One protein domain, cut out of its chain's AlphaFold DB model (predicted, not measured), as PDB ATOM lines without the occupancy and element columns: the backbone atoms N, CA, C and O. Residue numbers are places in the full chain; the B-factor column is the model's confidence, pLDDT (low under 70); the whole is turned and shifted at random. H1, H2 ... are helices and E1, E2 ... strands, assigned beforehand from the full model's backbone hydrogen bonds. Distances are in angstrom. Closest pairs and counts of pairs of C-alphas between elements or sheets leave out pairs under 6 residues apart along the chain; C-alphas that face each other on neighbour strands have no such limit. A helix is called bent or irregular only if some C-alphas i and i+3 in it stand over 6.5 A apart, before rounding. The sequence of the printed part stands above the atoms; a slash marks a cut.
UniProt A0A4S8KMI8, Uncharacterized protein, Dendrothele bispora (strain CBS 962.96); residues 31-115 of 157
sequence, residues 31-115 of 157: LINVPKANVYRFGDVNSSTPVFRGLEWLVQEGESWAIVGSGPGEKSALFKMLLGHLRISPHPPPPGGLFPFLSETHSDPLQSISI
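This is residues 31 to 115 of the 157 residues of an uncharacterized protein of Dendrothele bispora (strain CBS 962.96) (UniProt A0A4S8KMI8). A long, bent two-stranded hairpin, E1 and E2, with the short strand E3 added along the other side of E1, makes a small, twisted sheet, and helix H1 packs on one face of it. The short helix H2 sits by the end of the sheet where E1 begins, grazing it with residues 100 to 102, and the short helix H3 follows it, off the sheet and apart from H1, while the long link from E2 swings back to H1, with residues 68 to 73 sticking out. The printed part has 85 residues with three named strands and three named helices, in the order E1, E2, H1, E3, H2, H3; the sheet's order is E2, E1, E3, all antiparallel. The class is mixed, helices and strands, with under half of the residues in named elements. The whole is compact and rounded, with a radius of gyration of the C-alphas of 13.0 A and spans of 35 by 27 by 22 A.

E1, residues 31 to 40, is the inner strand, and E2, residues 52 to 60, is its antiparallel neighbour in a hairpin; N 34 and O 57 are 2.8 A apart, within hydrogen-bond range. E1 bends by 89 degrees at residue 36, and E2 bends by 59 degrees at residue 55. E3, residues 87 to 89, is an edge strand antiparallel to E1, with N 38 and O 89 2.8 A apart, within hydrogen-bond range. H1, residues 74 to 82, is on the sheet at a height of 9.3 A, over none of the strands, but only just: 2 of its 9 C-alphas fall on each strand. The closest C-alphas of H1 and E3 are those of Met 81 and Arg 87, 7.2 A apart. E2, H1 and E3 form a split strand-helix-strand unit, two strands running the same way with a helix between them in the chain and E1 between them in the sheet; its crossover is right-handed. H2, residues 100 to 105, only grazes the sheet with residues 100 to 102; its closest C-alpha pair with E1 is Phe 101 and Leu 31, 5.7 A. H3, residues 109 to 112, is not on the sheet; it is close to H2 but not clearly touching, with the closest C-alphas, of Leu 102 and Pro 109, 6.8 A apart. H1 and H2 are apart, as are H1 and H3. In H1 every O i to N i+4 pair is within hydrogen-bond range; in H2 0 of 2 are, against 2 of 3 O i to N i+3 pairs, and H3 is too short for an O i to N i+4 pair.

E1 measures 21.9 A from C-alpha 31 at (15.340, -51.505, 16.493) to C-alpha 40, and E2 21.3 A. H1 measures 12.7 A, from C-alpha 74 at (7.399, -38.972, 31.675) to C-alpha 82. E3, H2 and H3 are shorter, and H3 ends with C-alpha 112 at (7.931, -45.598, 9.117).

The two C-alphas farthest apart are those of Ser 47 and Gly 62, at 37.1 A. The links E1 to E2 and E2 to H1 are long, with 11 and 13 residues. The printed part has no cut. The mean pLDDT of the printed part is 87.1, and residue 95 is under 70.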
ATOM      1  N   LEU A  31      16.454 -52.366  16.875       89.75
ATOM      2  CA  LEU A  31      15.340 -51.505  16.493       89.75
ATOM      3  C   LEU A  31      15.520 -50.083  17.025       89.75
ATOM      4  O   LEU A  31      15.354 -49.119  16.284       89.75
ATOM      5  N   ILE A  32      15.875 -49.940  18.304       90.88
ATOM      6  CA  ILE A  32      16.061 -48.636  18.954       90.88
ATOM      7  C   ILE A  32      17.429 -48.619  19.618       90.88
ATOM      8  O   ILE A  32      17.755 -49.530  20.380       90.88
ATOM      9  N   ASN A  33      18.205 -47.572  19.351       90.75
ATOM     10  CA  ASN A  33      19.502 -47.340  19.973       90.75
ATOM     11  C   ASN A  33      19.588 -45.907  20.510       90.75
ATOM     12  O   ASN A  33      19.838 -44.954  19.773       90.75
ATOM     13  N   VAL A  34      19.384 -45.760  21.817       90.50
ATOM     14  CA  VAL A  34      19.642 -44.524  22.553       90.50
ATOM     15  C   VAL A  34      20.948 -44.724  23.322       90.50
ATOM     16  O   VAL A  34      20.935 -45.402  24.356       90.50
ATOM     17  N   PRO A  35      22.080 -44.153  22.866       85.81
ATOM     18  CA  PRO A  35      23.279 -44.141  23.692       85.81
ATOM     19  C   PRO A  35      23.005 -43.292  24.928       85.81
ATOM     20  O   PRO A  35      22.149 -42.416  24.865       85.81
ATOM     21  N   LYS A  36      23.754 -43.511  26.013       90.25
ATOM     22  CA  LYS A  36      23.678 -42.742  27.265       90.25
ATOM     23  C   LYS A  36      23.624 -41.225  27.015       90.25
ATOM     24  O   LYS A  36      24.656 -40.555  26.957       90.25
ATOM     25  N   ALA A  37      22.414 -40.687  26.880       91.00
ATOM     26  CA  ALA A  37      22.168 -39.354  26.347       91.00
ATOM     27  C   ALA A  37      21.145 -38.589  27.179       91.00
ATOM     28  O   ALA A  37      20.290 -39.141  27.871       91.00
ATOM     29  N   ASN A  38      21.250 -37.273  27.099       93.06
ATOM     30  CA  ASN A  38      20.326 -36.344  27.713       93.06
ATOM     31  C   ASN A  38      19.290 -35.900  26.682       93.06
ATOM     32  O   ASN A  38      19.614 -35.628  25.524       93.06
ATOM     33  N   VAL A  39      18.038 -35.800  27.118       92.31
ATOM     34  CA  VAL A  39      16.912 -35.419  26.260       92.31
ATOM     35  C   VAL A  39      16.388 -34.059  26.693       92.31
ATOM     36  O   VAL A  39      16.053 -33.859  27.860       92.31
ATOM     37  N   TYR A  40      16.282 -33.137  25.746       93.62
ATOM     38  CA  TYR A  40      15.879 -31.751  25.955       93.62
ATOM     39  C   TYR A  40      14.648 -31.417  25.117       93.62
ATOM     40  O   TYR A  40      14.400 -32.027  24.071       93.62
ATOM     41  N   ARG A  41      13.874 -30.418  25.548       92.12
ATOM     42  CA  ARG A  41      12.809 -29.865  24.706       92.12
ATOM     43  C   ARG A  41      13.429 -29.029  23.588       92.12
ATOM     44  O   ARG A  41      14.555 -28.546  23.702       92.12
ATOM     45  N   PHE A  42      12.710 -28.860  22.485       89.25
ATOM     46  CA  PHE A  42      13.148 -27.908  21.468       89.25
ATOM     47  C   PHE A  42      13.132 -26.484  22.033       89.25
ATOM     48  O   PHE A  42      12.200 -26.110  22.739       89.25
ATOM     49  N   GLY A  43      14.180 -25.714  21.734       86.62
ATOM     50  CA  GLY A  43      14.400 -24.370  22.282       86.62
ATOM     51  C   GLY A  43      15.229 -24.335  23.570       86.62
ATOM     52  O   GLY A  43      15.759 -23.284  23.914       86.62
ATOM     53  N   ASP A  44      15.418 -25.474  24.238       88.75
ATOM     54  CA  ASP A  44      16.242 -25.542  25.441       88.75
ATOM     55  C   ASP A  44      17.744 -25.570  25.113       88.75
ATOM     56  O   ASP A  44      18.229 -26.349  24.281       88.75
ATOM     57  N   VAL A  45      18.501 -24.748  25.839       85.31
ATOM     58  CA  VAL A  45      19.969 -24.780  25.854       85.31
ATOM     59  C   VAL A  45      20.478 -26.054  26.532       85.31
ATOM     60  O   VAL A  45      19.838 -26.586  27.433       85.31
ATOM     61  N   ASN A  46      21.678 -26.520  26.165       80.44
ATOM     62  CA  ASN A  46      22.307 -27.708  26.777       80.44
ATOM     63  C   ASN A  46      22.472 -27.610  28.312       80.44
ATOM     64  O   ASN A  46      22.619 -28.636  28.975       80.44
ATOM     65  N   SER A  47      22.475 -26.394  28.865       83.50
ATOM     66  CA  SER A  47      22.565 -26.115  30.302       83.50
ATOM     67  C   SER A  47      21.218 -26.147  31.034       83.50
ATOM     68  O   SER A  47      21.206 -26.045  32.261       83.50
ATOM     69  N   SER A  48      20.091 -26.264  30.323       88.94
ATOM     70  CA  SER A  48      18.775 -26.357  30.954       88.94
ATOM     71  C   SER A  48      18.599 -27.702  31.662       88.94
ATOM     72  O   SER A  48      19.390 -28.633  31.495       88.94
ATOM     73  N   THR A  49      17.542 -27.828  32.462       90.19
ATOM     74  CA  THR A  49      17.180 -29.108  33.069       90.19
ATOM     75  C   THR A  49      16.640 -30.058  31.994       90.19
ATOM     76  O   THR A  49      15.539 -29.820  31.491       90.19
ATOM     77  N   PRO A  50      17.356 -31.143  31.652       91.75
ATOM     78  CA  PRO A  50      16.872 -32.099  30.667       91.75
ATOM     79  C   PRO A  50      15.667 -32.874  31.205       91.75
ATOM     80  O   PRO A  50      15.546 -33.107  32.410       91.75
ATOM     81  N   VAL A  51      14.815 -33.317  30.285       91.12
ATOM     82  CA  VAL A  51      13.664 -34.186  30.558       91.12
ATOM     83  C   VAL A  51      14.132 -35.567  31.016       91.12
ATOM     84  O   VAL A  51      13.602 -36.105  31.982       91.12
ATOM     85  N   PHE A  52      15.157 -36.112  30.356       91.50
ATOM     86  CA  PHE A  52      15.816 -37.355  30.753       91.50
ATOM     87  C   PHE A  52      17.322 -37.139  30.858       91.50
ATOM     88  O   PHE A  52      17.915 -36.494  29.992       91.50
ATOM     89  N   ARG A  53      17.940 -37.683  31.913       92.19
ATOM     90  CA  ARG A  53      19.386 -37.604  32.172       92.19
ATOM     91  C   ARG A  53      20.020 -38.971  31.989       92.19
ATOM     92  O   ARG A  53      19.630 -39.899  32.689       92.19
ATOM     93  N   GLY A  54      21.005 -39.072  31.100       90.69
ATOM     94  CA  GLY A  54      21.749 -40.308  30.860       90.69
ATOM     95  C   GLY A  54      20.854 -41.489  30.484       90.69
ATOM     96  O   GLY A  54      21.093 -42.594  30.957       90.69
ATOM     97  N   LEU A  55      19.817 -41.240  29.681       91.31
ATOM     98  CA  LEU A  55      18.943 -42.280  29.157       91.31
ATOM     99  C   LEU A  55      19.770 -43.200  28.262       91.31
ATOM    100  O   LEU A  55      20.361 -42.744  27.290       91.31
ATOM    101  N   GLU A  56      19.804 -44.480  28.602       91.56
ATOM    102  CA  GLU A  56      20.464 -45.526  27.833       91.56
ATOM    103  C   GLU A  56      19.426 -46.608  27.564       91.56
ATOM    104  O   GLU A  56      18.818 -47.139  28.496       91.56
ATOM    105  N   TRP A  57      19.166 -46.881  26.289       90.75
ATOM    106  CA  TRP A  57      18.138 -47.838  25.910       90.75
ATOM    107  C   TRP A  57      18.469 -48.503  24.582       90.75
ATOM    108  O   TRP A  57      18.648 -47.834  23.566       90.75
ATOM    109  N   LEU A  58      18.515 -49.831  24.602       90.81
ATOM    110  CA  LEU A  58      18.727 -50.667  23.433       90.81
ATOM    111  C   LEU A  58      17.556 -51.644  23.340       90.81
ATOM    112  O   LEU A  58      17.313 -52.394  24.282       90.81
ATOM    113  N   VAL A  59      16.835 -51.610  22.221       91.19
ATOM    114  CA  VAL A  59      15.728 -52.532  21.929       91.19
ATOM    115  C   VAL A  59      16.098 -53.387  20.738       91.19
ATOM    116  O   VAL A  59      16.413 -52.861  19.667       91.19
ATOM    117  N   GLN A  60      16.025 -54.699  20.919       91.75
ATOM    118  CA  GLN A  60      16.262 -55.673  19.860       91.75
ATOM    119  C   GLN A  60      14.952 -56.227  19.303       91.75
ATOM    120  O   GLN A  60      13.900 -56.200  19.946       91.75
ATOM    121  N   GLU A  61      15.023 -56.767  18.094       90.38
ATOM    122  CA  GLU A  61      13.910 -57.468  17.474       90.38
ATOM    123  C   GLU A  61      13.421 -58.644  18.340       90.38
ATOM    124  O   GLU A  61      14.206 -59.427  18.886       90.38
ATOM    125  N   GLY A  62      12.099 -58.763  18.481       88.94
ATOM    126  CA  GLY A  62      11.452 -59.781  19.312       88.94
ATOM    127  C   GLY A  62      11.398 -59.451  20.808       88.94
ATOM    128  O   GLY A  62      10.914 -60.272  21.588       88.94
ATOM    129  N   GLU A  63      11.867 -58.275  21.229       90.12
ATOM    130  CA  GLU A  63      11.715 -57.808  22.606       90.12
ATOM    131  C   GLU A  63      10.442 -56.980  22.799       90.12
ATOM    132  O   GLU A  63      10.122 -56.089  22.012       90.12
ATOM    133  N   SER A  64       9.751 -57.231  23.909       90.50
ATOM    134  CA  SER A  64       8.590 -56.455  24.343       90.50
ATOM    135  C   SER A  64       8.934 -55.708  25.623       90.50
ATOM    136  O   SER A  64       9.239 -56.324  26.645       90.50
ATOM    137  N   TRP A  65       8.856 -54.380  25.576       90.00
ATOM    138  CA  TRP A  65       9.227 -53.508  26.688       90.00
ATOM    139  C   TRP A  65       7.997 -52.851  27.311       90.00
ATOM    140  O   TRP A  65       7.139 -52.309  26.615       90.00
ATOM    141  N   ALA A  66       7.932 -52.858  28.642       90.88
ATOM    142  CA  ALA A  66       6.934 -52.117  29.403       90.88
ATOM    143  C   ALA A  66       7.588 -50.891  30.048       90.88
ATOM    144  O   ALA A  66       8.498 -51.017  30.865       90.88
ATOM    145  N   ILE A  67       7.110 -49.695  29.698       87.94
ATOM    146  CA  ILE A  67       7.619 -48.439  30.259       87.94
ATOM    147  C   ILE A  67       6.815 -48.090  31.515       87.94
ATOM    148  O   ILE A  67       5.686 -47.586  31.462       87.94
ATOM    149  N   VAL A  68       7.414 -48.349  32.673       88.06
ATOM    150  CA  VAL A  68       6.855 -48.007  33.984       88.06
ATOM    151  C   VAL A  68       7.502 -46.715  34.479       88.06
ATOM    152  O   VAL A  68       8.654 -46.426  34.193       88.06
ATOM    153  N   GLY A  69       6.727 -45.886  35.166       82.69
ATOM    154  CA  GLY A  69       7.124 -44.538  35.566       82.69
ATOM    155  C   GLY A  69       6.058 -43.951  36.478       82.69
ATOM    156  O   GLY A  69       4.875 -44.263  36.287       82.69
ATOM    157  N   SER A  70       6.499 -43.181  37.469       75.62
ATOM    158  CA  SER A  70       5.662 -42.626  38.540       75.62
ATOM    159  C   SER A  70       5.097 -41.254  38.161       75.62
ATOM    160  O   SER A  70       3.983 -40.906  38.549       75.62
ATOM    161  N   GLY A  71       5.836 -40.483  37.352       75.81
ATOM    162  CA  GLY A  71       5.478 -39.113  37.022       75.81
ATOM    163  C   GLY A  71       4.425 -38.996  35.911       75.81
ATOM    164  O   GLY A  71       4.489 -39.705  34.895       75.81
ATOM    165  N   PRO A  72       3.469 -38.056  36.037       71.62
ATOM    166  CA  PRO A  72       2.599 -37.696  34.930       71.62
ATOM    167  C   PRO A  72       3.439 -37.068  33.808       71.62
ATOM    168  O   PRO A  72       4.122 -36.067  33.997       71.62
ATOM    169  N   GLY A  73       3.387 -37.663  32.617       79.50
ATOM    170  CA  GLY A  73       4.017 -37.110  31.415       79.50
ATOM    171  C   GLY A  73       5.423 -37.621  31.089       79.50
ATOM    172  O   GLY A  73       5.876 -37.409  29.970       79.50
ATOM    173  N   GLU A  74       6.091 -38.358  31.978       85.00
ATOM    174  CA  GLU A  74       7.399 -38.972  31.675       85.00
ATOM    175  C   GLU A  74       7.266 -39.984  30.530       85.00
ATOM    176  O   GLU A  74       7.971 -39.925  29.528       85.00
ATOM    177  N   LYS A  75       6.263 -40.861  30.616       89.25
ATOM    178  CA  LYS A  75       5.978 -41.867  29.582       89.25
ATOM    179  C   LYS A  75       5.690 -41.207  28.233       89.25
ATOM    180  O   LYS A  75       6.230 -41.610  27.209       89.25
ATOM    181  N   SER A  76       4.860 -40.159  28.232       88.69
ATOM    182  CA  SER A  76       4.522 -39.446  27.000       88.69
ATOM    183  C   SER A  76       5.706 -38.651  26.453       88.69
ATOM    184  O   SER A  76       5.822 -38.520  25.238       88.69
ATOM    185  N   ALA A  77       6.613 -38.170  27.304       90.75
ATOM    186  CA  ALA A  77       7.858 -37.552  26.869       90.75
ATOM    187  C   ALA A  77       8.797 -38.556  26.185       90.75
ATOM    188  O   ALA A  77       9.371 -38.220  25.155       90.75
ATOM    189  N   LEU A  78       8.903 -39.793  26.685       91.50
ATOM    190  CA  LEU A  78       9.690 -40.843  26.027       91.50
ATOM    191  C   LEU A  78       9.150 -41.144  24.620       91.50
ATOM    192  O   LEU A  78       9.897 -41.207  23.650       91.50
ATOM    193  N   PHE A  79       7.830 -41.243  24.485       91.44
ATOM    194  CA  PHE A  79       7.174 -41.428  23.191       91.44
ATOM    195  C   PHE A  79       7.357 -40.231  22.248       91.44
ATOM    196  O   PHE A  79       7.627 -40.407  21.063       91.44
ATOM    197  N   LYS A  80       7.296 -39.003  22.774       91.44
ATOM    198  CA  LYS A  80       7.624 -37.791  22.009       91.44
ATOM    199  C   LYS A  80       9.080 -37.782  21.540       91.44
ATOM    200  O   LYS A  80       9.335 -37.333  20.431       91.44
ATOM    201  N   MET A  81      10.017 -38.284  22.346       91.94
ATOM    202  CA  MET A  81      11.415 -38.447  21.935       91.94
ATOM    203  C   MET A  81      11.532 -39.409  20.749       91.94
ATOM    204  O   MET A  81      12.191 -39.066  19.775       91.94
ATOM    205  N   LEU A  82      10.866 -40.569  20.802       90.75
ATOM    206  CA  LEU A  82      10.890 -41.545  19.705       90.75
ATOM    207  C   LEU A  82      10.304 -40.990  18.398       90.75
ATOM    208  O   LEU A  82      10.822 -41.285  17.331       90.75
ATOM    209  N   LEU A  83       9.277 -40.141  18.476       90.81
ATOM    210  CA  LEU A  83       8.715 -39.444  17.311       90.81
ATOM    211  C   LEU A  83       9.580 -38.276  16.798       90.81
ATOM    212  O   LEU A  83       9.198 -37.609  15.844       90.81
ATOM    213  N   GLY A  84      10.714 -37.979  17.439       89.56
ATOM    214  CA  GLY A  84      11.574 -36.854  17.057       89.56
ATOM    215  C   GLY A  84      11.069 -35.482  17.520       89.56
ATOM    216  O   GLY A  84      11.535 -34.458  17.032       89.56
ATOM    217  N   HIS A  85      10.140 -35.421  18.482       91.31
ATOM    218  CA  HIS A  85       9.652 -34.160  19.064       91.31
ATOM    219  C   HIS A  85      10.529 -33.612  20.202       91.31
ATOM    220  O   HIS A  85      10.207 -32.575  20.787       91.31
ATOM    221  N   LEU A  86      11.605 -34.313  20.558       91.94
ATOM    222  CA  LEU A  86      12.582 -33.884  21.555       91.94
ATOM    223  C   LEU A  86      13.992 -34.012  20.982       91.94
ATOM    224  O   LEU A  86      14.259 -34.864  20.136       91.94
ATOM    225  N   ARG A  87      14.904 -33.176  21.476       91.44
ATOM    226  CA  ARG A  87      16.304 -33.183  21.056       91.44
ATOM    227  C   ARG A  87      17.119 -34.109  21.950       91.44
ATOM    228  O   ARG A  87      17.047 -34.006  23.171       91.44
ATOM    229  N   ILE A  88      17.938 -34.959  21.341       90.88
ATOM    230  CA  ILE A  88      18.854 -35.873  22.033       90.88
ATOM    231  C   ILE A  88      20.277 -35.308  21.937       90.88
ATOM    232  O   ILE A  88      20.682 -34.840  20.873       90.88
ATOM    233  N   SER A  89      21.014 -35.319  23.048       89.94
ATOM    234  CA  SER A  89      22.405 -34.867  23.131       89.94
ATOM    235  C   SER A  89      23.212 -35.774  24.078       89.94
ATOM    236  O   SER A  89      22.812 -35.925  25.234       89.94
ATOM    237  N   PRO A  90      24.346 -36.357  23.653       86.88
ATOM    238  CA  PRO A  90      24.925 -36.266  22.314       86.88
ATOM    239  C   PRO A  90      24.057 -36.974  21.266       86.88
ATOM    240  O   PRO A  90      23.238 -37.832  21.590       86.88
ATOM    241  N   HIS A  91      24.224 -36.589  20.003       80.62
ATOM    242  CA  HIS A  91      23.566 -37.284  18.903       80.62
ATOM    243  C   HIS A  91      24.083 -38.728  18.812       80.62
ATOM    244  O   HIS A  91      25.278 -38.950  19.035       80.62
ATOM    245  N   PRO A  92      23.217 -39.706  18.497       80.69
ATOM    246  CA  PRO A  92      23.652 -41.082  18.327       80.69
ATOM    247  C   PRO A  92      24.721 -41.192  17.230       80.69
ATOM    248  O   PRO A  92      24.576 -40.551  16.182       80.69
ATOM    249  N   PRO A  93      25.804 -41.957  17.465       73.06
ATOM    250  CA  PRO A  93      26.905 -42.053  16.519       73.06
ATOM    251  C   PRO A  93      26.429 -42.708  15.209       73.06
ATOM    252  O   PRO A  93      25.697 -43.698  15.255       73.06
ATOM    253  N   PRO A  94      26.820 -42.181  14.036       71.62
ATOM    254  CA  PRO A  94      26.616 -42.882  12.772       71.62
ATOM    255  C   PRO A  94      27.543 -44.114  12.691       71.62
ATOM    256  O   PRO A  94      28.652 -44.060  13.228       71.62
ATOM    257  N   PRO A  95      27.148 -45.201  11.999       66.50
ATOM    258  CA  PRO A  95      25.911 -45.402  11.237       66.50
ATOM    259  C   PRO A  95      24.763 -45.936  12.116       66.50
ATOM    260  O   PRO A  95      24.984 -46.773  12.984       66.50
ATOM    261  N   GLY A  96      23.528 -45.478  11.890       72.50
ATOM    262  CA  GLY A  96      22.339 -46.071  12.527       72.50
ATOM    263  C   GLY A  96      21.413 -45.087  13.243       72.50
ATOM    264  O   GLY A  96      20.207 -45.306  13.296       72.50
ATOM    265  N   GLY A  97      21.941 -43.980  13.771       85.31
ATOM    266  CA  GLY A  97      21.127 -42.992  14.485       85.31
ATOM    267  C   GLY A  97      20.298 -43.608  15.625       85.31
ATOM    268  O   GLY A  97      20.741 -44.541  16.292       85.31
ATOM    269  N   LEU A  98      19.090 -43.076  15.852       87.50
ATOM    270  CA  LEU A  98      18.150 -43.592  16.860       87.50
ATOM    271  C   LEU A  98      17.527 -44.942  16.455       87.50
ATOM    272  O   LEU A  98      17.174 -45.742  17.322       87.50
ATOM    273  N   PHE A  99      17.400 -45.182  15.145       90.25
ATOM    274  CA  PHE A  99      16.725 -46.337  14.550       90.25
ATOM    275  C   PHE A  99      17.645 -47.037  13.535       90.25
ATOM    276  O   PHE A  99      17.533 -46.790  12.328       90.25
ATOM    277  N   PRO A 100      18.559 -47.915  13.995       88.88
ATOM    278  CA  PRO A 100      19.552 -48.544  13.125       88.88
ATOM    279  C   PRO A 100      18.943 -49.327  11.957       88.88
ATOM    280  O   PRO A 100      19.406 -49.183  10.827       88.88
ATOM    281  N   PHE A 101      17.847 -50.051  12.194       86.94
ATOM    282  CA  PHE A 101      17.153 -50.845  11.171       86.94
ATOM    283  C   PHE A 101      16.630 -50.033   9.967       86.94
ATOM    284  O   PHE A 101      16.459 -50.576   8.875       86.94
ATOM    285  N   LEU A 102      16.384 -48.727  10.132       86.81
ATOM    286  CA  LEU A 102      15.945 -47.850   9.035       86.81
ATOM    287  C   LEU A 102      17.111 -47.333   8.194       86.81
ATOM    288  O   LEU A 102      16.919 -46.953   7.040       86.81
ATOM    289  N   SER A 103      18.325 -47.338   8.751       81.88
ATOM    290  CA  SER A 103      19.516 -46.884   8.030       81.88
ATOM    291  C   SER A 103      19.880 -47.832   6.887       81.88
ATOM    292  O   SER A 103      20.354 -47.373   5.855       81.88
ATOM    293  N   GLU A 104      19.609 -49.132   7.035       79.50
ATOM    294  CA  GLU A 104      19.825 -50.128   5.976       79.50
ATOM    295  C   GLU A 104      18.817 -49.991   4.828       79.50
ATOM    296  O   GLU A 104      19.149 -50.189   3.663       79.50
ATOM    297  N   THR A 105      17.576 -49.629   5.152       79.38
ATOM    298  CA  THR A 105      16.462 -49.551   4.196       79.38
ATOM    299  C   THR A 105      16.267 -48.153   3.602       79.38
ATOM    300  O   THR A 105      15.356 -47.966   2.795       79.38
ATOM    301  N   HIS A 106      17.095 -47.170   3.990       77.25
ATOM    302  CA  HIS A 106      17.017 -45.761   3.568       77.25
ATOM    303  C   HIS A 106      15.603 -45.154   3.662       77.25
ATOM    304  O   HIS A 106      15.236 -44.264   2.894       77.25
ATOM    305  N   SER A 107      14.797 -45.641   4.605       83.69
ATOM    306  CA  SER A 107      13.424 -45.181   4.807       83.69
ATOM    307  C   SER A 107      13.391 -44.000   5.774       83.69
ATOM    308  O   SER A 107      14.141 -43.968   6.750       83.69
ATOM    309  N   ASP A 108      12.520 -43.023   5.509       85.81
ATOM    310  CA  ASP A 108      12.343 -41.865   6.388       85.81
ATOM    311  C   ASP A 108      11.698 -42.299   7.722       85.81
ATOM    312  O   ASP A 108      10.551 -42.771   7.718       85.81
ATOM    313  N   PRO A 109      12.378 -42.121   8.875       85.69
ATOM    314  CA  PRO A 109      11.849 -42.526  10.174       85.69
ATOM    315  C   PRO A 109      10.488 -41.910  10.511       85.69
ATOM    316  O   PRO A 109       9.687 -42.544  11.197       85.69
ATOM    317  N   LEU A 110      10.208 -40.698  10.017       83.88
ATOM    318  CA  LEU A 110       8.952 -39.991  10.284       83.88
ATOM    319  C   LEU A 110       7.737 -40.654   9.621       83.88
ATOM    320  O   LEU A 110       6.618 -40.481  10.098       83.88
ATOM    321  N   GLN A 111       7.950 -41.401   8.535       88.00
ATOM    322  CA  GLN A 111       6.897 -42.133   7.827       88.00
ATOM    323  C   GLN A 111       6.778 -43.578   8.318       88.00
ATOM    324  O   GLN A 111       5.686 -44.141   8.347       88.00
ATOM    325  N   SER A 112       7.897 -44.190   8.712       88.50
ATOM    326  CA  SER A 112       7.931 -45.598   9.117       88.50
ATOM    327  C   SER A 112       7.464 -45.842  10.554       88.50
ATOM    328  O   SER A 112       7.063 -46.959  10.878       88.50
ATOM    329  N   ILE A 113       7.519 -44.834  11.429       89.19
ATOM    330  CA  ILE A 113       7.228 -44.994  12.857       89.19
ATOM    331  C   ILE A 113       5.969 -44.220  13.231       89.19
ATOM    332  O   ILE A 113       5.869 -43.013  13.039       89.19
ATOM    333  N   SER A 114       5.015 -44.919  13.847       89.69
ATOM    334  CA  SER A 114       3.794 -44.321  14.377       89.69
ATOM    335  C   SER A 114       3.510 -44.833  15.785       89.69
ATOM    336  O   SER A 114       3.837 -45.968  16.134       89.69
ATOM    337  N   ILE A 115       2.915 -43.981  16.620       88.38
ATOM    338  CA  ILE A 115       2.506 -44.352  17.976       88.38
ATOM    339  C   ILE A 115       1.009 -44.608  17.979       88.38
ATOM    340  O   ILE A 115       0.206 -43.698  17.776       88.38
TER     341      ILE A 115